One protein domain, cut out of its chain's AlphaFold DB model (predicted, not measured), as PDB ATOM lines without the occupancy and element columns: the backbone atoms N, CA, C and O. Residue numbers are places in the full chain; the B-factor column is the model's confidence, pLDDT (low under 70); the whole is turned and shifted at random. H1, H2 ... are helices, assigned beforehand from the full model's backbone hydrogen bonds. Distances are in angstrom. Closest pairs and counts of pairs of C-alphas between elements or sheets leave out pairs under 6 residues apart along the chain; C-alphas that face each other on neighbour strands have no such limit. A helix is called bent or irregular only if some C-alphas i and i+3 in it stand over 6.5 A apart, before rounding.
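What this domain is: This is residues 51 to 69 and 76 to 104 of the 115 residues of an uncharacterized protein of Bacillus solimangrovi (UniProt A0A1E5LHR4). Two helices lie side by side, nearly parallel in line but running opposite ways and offset lengthwise, with the first part of the long H2 beside H1 and residues 92 to 104 of H2 sticking out beyond it as a free arm. The arm makes much of the length of a thin, narrow model. The printed part has 48 residues with two named helices, H1 then H2 along the chain, and no named strand; the class is all helix. It is extended, with a radius of gyration of the C-alphas of 15.1 A, and spans 53 by 17 by 5 A.

Where its parts are: H1 holds residues 51 to 67 and begins at C-alpha 51, at (281.954, 145.849, 401.919); it measures 24.7 A from first to last C-alpha. H2 holds residues 76 to 104, from C-alpha 76 at (279.452, 130.105, 411.693) to C-alpha 104 at (263.930, 164.225, 392.339), a length of 42.2 A. H2 has a kink of 26 degrees near residue 93. It is neither bent nor irregular, but only just: C-alphas 91 and 94 are 6.2 A apart.

How they stand to each other: H1 and H2 touch, with 12 pairs of C-alphas within 8 A. Their closest C-alphas are those of Phe 51 and Ser 87, 5.9 A apart. Their lines stand at a shallow tilt of 4 degrees, opposite ways, and their centres are 19.4 A apart. Residues 92 to 104, which belong to H2, stand free. In H1 every O i to N i+4 pair is within hydrogen-bond range; in H2, 24 of 25 are.

The domain as a whole: The two C-alphas farthest apart are those of Asn 69 and Glu 104, at 53.0 A. Residues 70 to 75 are not printed, and C-alphas 69 and 76 are 11.9 A apart across this cut, which lies in the link from H1 to H2. Without the residues that stand free, the body has 35 residues and spans 33 by 18 by 5 A. The mean pLDDT of the printed part is 77.5, and residues 76 to 79 are under 70.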
ATOM      1  N   PHE A  51     282.013 147.201 402.476       81.00
ATOM      2  CA  PHE A  51     281.954 145.849 401.919       81.00
ATOM      3  C   PHE A  51     283.304 145.116 402.004       81.00
ATOM      4  O   PHE A  51     283.350 143.943 402.375       81.00
ATOM      5  N   ILE A  52     284.414 145.794 401.696       84.06
ATOM      6  CA  ILE A  52     285.761 145.208 401.801       84.06
ATOM      7  C   ILE A  52     286.077 144.845 403.257       84.06
ATOM      8  O   ILE A  52     286.532 143.734 403.523       84.06
ATOM      9  N   LEU A  53     285.785 145.741 404.204       81.62
ATOM     10  CA  LEU A  53     286.005 145.496 405.631       81.62
ATOM     11  C   LEU A  53     285.150 144.336 406.157       81.62
ATOM     12  O   LEU A  53     285.651 143.500 406.904       81.62
ATOM     13  N   ALA A  54     283.888 144.240 405.730       80.69
ATOM     14  CA  ALA A  54     283.019 143.122 406.086       80.69
ATOM     15  C   ALA A  54     283.558 141.777 405.565       80.69
ATOM     16  O   ALA A  54     283.522 140.787 406.292       80.69
ATOM     17  N   ASN A  55     284.107 141.747 404.342       80.44
ATOM     18  CA  ASN A  55     284.753 140.549 403.792       80.44
ATOM     19  C   ASN A  55     285.995 140.157 404.594       80.44
ATOM     20  O   ASN A  55     286.136 138.998 404.970       80.44
ATOM     21  N   GLN A  56     286.877 141.119 404.884       80.62
ATOM     22  CA  GLN A  56     288.078 140.861 405.682       80.62
ATOM     23  C   GLN A  56     287.716 140.284 407.051       80.62
ATOM     24  O   GLN A  56     288.317 139.302 407.484       80.62
ATOM     25  N   LEU A  57     286.706 140.852 407.710       81.69
ATOM     26  CA  LEU A  57     286.276 140.395 409.025       81.69
ATOM     27  C   LEU A  57     285.697 138.970 408.993       81.69
ATOM     28  O   LEU A  57     285.953 138.191 409.910       81.69
ATOM     29  N   LEU A  58     284.980 138.607 407.926       82.19
ATOM     30  CA  LEU A  58     284.482 137.246 407.719       82.19
ATOM     31  C   LEU A  58     285.627 136.245 407.501       82.19
ATOM     32  O   LEU A  58     285.621 135.174 408.102       82.19
ATOM     33  N   THR A  59     286.636 136.592 406.698       80.25
ATOM     34  CA  THR A  59     287.821 135.739 406.507       80.25
ATOM     35  C   THR A  59     288.575 135.525 407.820       80.25
ATOM     36  O   THR A  59     288.951 134.399 408.131       80.25
ATOM     37  N   PHE A  60     288.744 136.575 408.630       78.62
ATOM     38  CA  PHE A  60     289.332 136.437 409.966       78.62
ATOM     39  C   PHE A  60     288.502 135.527 410.873       78.62
ATOM     40  O   PHE A  60     289.072 134.728 411.610       78.62
ATOM     41  N   HIS A  61     287.173 135.620 410.808       77.88
ATOM     42  CA  HIS A  61     286.290 134.755 411.583       77.88
ATOM     43  C   HIS A  61     286.486 133.278 411.230       77.88
ATOM     44  O   HIS A  61     286.700 132.472 412.132       77.88
ATOM     45  N   PHE A  62     286.491 132.940 409.937       76.31
ATOM     46  CA  PHE A  62     286.701 131.564 409.478       76.31
ATOM     47  C   PHE A  62     288.094 131.025 409.809       76.31
ATOM     48  O   PHE A  62     288.202 129.887 410.251       76.31
ATOM     49  N   ASN A  63     289.144 131.839 409.679       75.94
ATOM     50  CA  ASN A  63     290.496 131.411 410.048       75.94
ATOM     51  C   ASN A  63     290.599 131.074 411.546       75.94
ATOM     52  O   ASN A  63     291.200 130.072 411.911       75.94
ATOM     53  N   ILE A  64     289.980 131.881 412.416       74.50
ATOM     54  CA  ILE A  64     289.976 131.633 413.868       74.50
ATOM     55  C   ILE A  64     289.164 130.374 414.215       74.50
ATOM     56  O   ILE A  64     289.544 129.623 415.113       74.50
ATOM     57  N   LEU A  65     288.043 130.142 413.525       74.69
ATOM     58  CA  LEU A  65     287.220 128.938 413.692       74.69
ATOM     59  C   LEU A  65     287.988 127.665 413.327       74.69
ATOM     60  O   LEU A  65     287.925 126.688 414.076       74.69
ATOM     61  N   ASP A  66     288.736 127.710 412.224       74.06
ATOM     62  CA  ASP A  66     289.567 126.603 411.748       74.06
ATOM     63  C   ASP A  66     290.736 126.328 412.713       74.06
ATOM     64  O   ASP A  66     290.944 125.193 413.140       74.06
ATOM     65  N   GLU A  67     291.429 127.374 413.184       77.00
ATOM     66  CA  GLU A  67     292.527 127.246 414.159       77.00
ATOM     67  C   GLU A  67     292.083 126.676 415.513       77.00
ATOM     68  O   GLU A  67     292.837 125.953 416.171       77.00
ATOM     69  N   LEU A  68     290.868 127.000 415.952       73.81
ATOM     70  CA  LEU A  68     290.330 126.513 417.222       73.81
ATOM     71  C   LEU A  68     289.580 125.185 417.072       73.81
ATOM     72  O   LEU A  68     289.157 124.618 418.081       73.81
ATOM     73  N   ASN A  69     289.437 124.673 415.843       70.81
ATOM     74  CA  ASN A  69     288.627 123.503 415.504       70.81
ATOM     75  C   ASN A  69     287.200 123.597 416.087       70.81
ATOM     76  O   ASN A  69     286.572 122.593 416.429       70.81
ATOM     77  N   ASP A  76     279.083 129.879 413.093       63.69
ATOM     78  CA  ASP A  76     279.452 130.105 411.693       63.69
ATOM     79  C   ASP A  76     278.276 130.714 410.915       63.69
ATOM     80  O   ASP A  76     278.429 131.678 410.156       63.69
ATOM     81  N   ASN A  77     277.060 130.224 411.178       67.81
ATOM     82  CA  ASN A  77     275.846 130.714 410.531       67.81
ATOM     83  C   ASN A  77     275.488 132.153 410.923       67.81
ATOM     84  O   ASN A  77     275.046 132.924 410.069       67.81
ATOM     85  N   VAL A  78     275.698 132.556 412.180       69.62
ATOM     86  CA  VAL A  78     275.356 133.915 412.636       69.62
ATOM     87  C   VAL A  78     276.264 134.955 411.982       69.62
ATOM     88  O   VAL A  78     275.770 135.967 411.479       69.62
ATOM     89  N   ALA A  79     277.576 134.707 411.931       69.75
ATOM     90  CA  ALA A  79     278.517 135.616 411.279       69.75
ATOM     91  C   ALA A  79     278.277 135.699 409.764       69.75
ATOM     92  O   ALA A  79     278.309 136.792 409.191       69.75
ATOM     93  N   ASN A  80     277.953 134.570 409.127       75.44
ATOM     94  CA  ASN A  80     277.639 134.535 407.703       75.44
ATOM     95  C   ASN A  80     276.340 135.303 407.382       75.44
ATOM     96  O   ASN A  80     276.307 136.109 406.452       75.44
ATOM     97  N   MET A  81     275.291 135.155 408.202       78.44
ATOM     98  CA  MET A  81     274.052 135.936 408.063       78.44
ATOM     99  C   MET A  81     274.287 137.441 408.261       78.44
ATOM    100  O   MET A  81     273.746 138.253 407.505       78.44
ATOM    101  N   MET A  82     275.112 137.831 409.241       74.62
ATOM    102  CA  MET A  82     275.475 139.237 409.467       74.62
ATOM    103  C   MET A  82     276.261 139.820 408.292       74.62
ATOM    104  O   MET A  82     275.971 140.933 407.850       74.62
ATOM    105  N   PHE A  83     277.216 139.067 407.745       77.38
ATOM    106  CA  PHE A  83     277.943 139.462 406.544       77.38
ATOM    107  C   PHE A  83     277.001 139.646 405.349       77.38
ATOM    108  O   PHE A  83     277.074 140.665 404.661       77.38
ATOM    109  N   LEU A  84     276.075 138.709 405.132       80.62
ATOM    110  CA  LEU A  84     275.109 138.775 404.036       80.62
ATOM    111  C   LEU A  84     274.202 140.009 404.171       80.62
ATOM    112  O   LEU A  84     273.954 140.706 403.186       80.62
ATOM    113  N   ALA A  85     273.798 140.357 405.397       81.62
ATOM    114  CA  ALA A  85     273.049 141.579 405.686       81.62
ATOM    115  C   ALA A  85     273.865 142.860 405.424       81.62
ATOM    116  O   ALA A  85     273.356 143.784 404.785       81.62
ATOM    117  N   ILE A  86     275.127 142.927 405.868       80.19
ATOM    118  CA  ILE A  86     276.011 144.085 405.635       80.19
ATOM    119  C   ILE A  86     276.314 144.240 404.141       80.19
ATOM    120  O   ILE A  86     276.297 145.355 403.616       80.19
ATOM    121  N   SER A  87     276.543 143.128 403.445       78.50
ATOM    122  CA  SER A  87     276.737 143.080 401.997       78.50
ATOM    123  C   SER A  87     275.508 143.626 401.273       78.50
ATOM    124  O   SER A  87     275.618 144.598 400.523       78.50
ATOM    125  N   ALA A  88     274.319 143.101 401.583       83.19
ATOM    126  CA  ALA A  88     273.066 143.584 401.015       83.19
ATOM    127  C   ALA A  88     272.864 145.086 401.276       83.19
ATOM    128  O   ALA A  88     272.595 145.833 400.335       83.19
ATOM    129  N   LEU A  89     273.074 145.566 402.509       78.50
ATOM    130  CA  LEU A  89     272.991 146.998 402.827       78.50
ATOM    131  C   LEU A  89     274.012 147.833 402.045       78.50
ATOM    132  O   LEU A  89     273.692 148.930 401.587       78.50
ATOM    133  N   SER A  90     275.224 147.314 401.858       78.62
ATOM    134  CA  SER A  90     276.290 148.003 401.127       78.62
ATOM    135  C   SER A  90     275.970 148.145 399.634       78.62
ATOM    136  O   SER A  90     276.358 149.144 399.032       78.62
ATOM    137  N   PHE A  91     275.202 147.229 399.040       79.38
ATOM    138  CA  PHE A  91     274.674 147.386 397.677       79.38
ATOM    139  C   PHE A  91     273.406 148.249 397.618       79.38
ATOM    140  O   PHE A  91     273.240 149.050 396.694       79.38
ATOM    141  N   VAL A  92     272.522 148.130 398.611       82.75
ATOM    142  CA  VAL A  92     271.267 148.892 398.669       82.75
ATOM    143  C   VAL A  92     271.530 150.386 398.861       82.75
ATOM    144  O   VAL A  92     270.861 151.194 398.225       82.75
ATOM    145  N   ASN A  93     272.522 150.777 399.663       78.19
ATOM    146  CA  ASN A  93     272.849 152.183 399.930       78.19
ATOM    147  C   ASN A  93     273.093 153.032 398.654       78.19
ATOM    148  O   ASN A  93     272.397 154.036 398.462       78.19
ATOM    149  N   PRO A  94     274.019 152.671 397.742       74.38
ATOM    150  CA  PRO A  94     274.240 153.424 396.507       74.38
ATOM    151  C   PRO A  94     273.053 153.332 395.538       74.38
ATOM    152  O   PRO A  94     272.767 154.313 394.844       74.38
ATOM    153  N   PHE A  95     272.334 152.204 395.512       79.75
ATOM    154  CA  PHE A  95     271.145 152.030 394.675       79.75
ATOM    155  C   PHE A  95     269.993 152.945 395.119       79.75
ATOM    156  O   PHE A  95     269.388 153.644 394.304       79.75
ATOM    157  N   LEU A  96     269.747 153.022 396.429       79.62
ATOM    158  CA  LEU A  96     268.733 153.885 397.028       79.62
ATOM    159  C   LEU A  96     269.013 155.361 396.717       79.62
ATOM    160  O   LEU A  96     268.097 156.100 396.350       79.62
ATOM    161  N   TYR A  97     270.278 155.784 396.795       76.75
ATOM    162  CA  TYR A  97     270.667 157.144 396.422       76.75
ATOM    163  C   TYR A  97     270.364 157.453 394.947       76.75
ATOM    164  O   TYR A  97     269.833 158.523 394.641       76.75
ATOM    165  N   LEU A  98     270.663 156.528 394.025       78.81
ATOM    166  CA  LEU A  98     270.374 156.711 392.597       78.81
ATOM    167  C   LEU A  98     268.870 156.825 392.329       78.81
ATOM    168  O   LEU A  98     268.452 157.742 391.621       78.81
ATOM    169  N   CYS A  99     268.056 155.960 392.940       80.00
ATOM    170  CA  CYS A  99     266.597 156.024 392.825       80.00
ATOM    171  C   CYS A  99     266.032 157.355 393.340       80.00
ATOM    172  O   CYS A  99     265.205 157.975 392.669       80.00
ATOM    173  N   ILE A 100     266.490 157.820 394.508       79.25
ATOM    174  CA  ILE A 100     266.044 159.097 395.082       79.25
ATOM    175  C   ILE A 100     266.418 160.262 394.162       79.25
ATOM    176  O   ILE A 100     265.576 161.119 393.889       79.25
ATOM    177  N   ARG A 101     267.651 160.273 393.645       74.69
ATOM    178  CA  ARG A 101     268.127 161.319 392.734       74.69
ATOM    179  C   ARG A 101     267.339 161.341 391.420       74.69
ATOM    180  O   ARG A 101     266.963 162.420 390.966       74.69
ATOM    181  N   ALA A 102     267.068 160.175 390.834       79.06
ATOM    182  CA  ALA A 102     266.289 160.055 389.601       79.06
ATOM    183  C   ALA A 102     264.854 160.578 389.787       79.06
ATOM    184  O   ALA A 102     264.367 161.369 388.980       79.06
ATOM    185  N   TRP A 103     264.205 160.214 390.898       75.62
ATOM    186  CA  TRP A 103     262.863 160.702 391.226       75.62
ATOM    187  C   TRP A 103     262.820 162.222 391.440       75.62
ATOM    188  O   TRP A 103     261.888 162.897 390.997       75.62
ATOM    189  N   GLU A 104     263.840 162.784 392.091       76.12
ATOM    190  CA  GLU A 104     263.930 164.225 392.339       76.12
ATOM    191  C   GLU A 104     264.119 165.025 391.037       76.12
ATOM    192  O   GLU A 104     263.485 166.071 390.861       76.12
TER     193      GLU A 104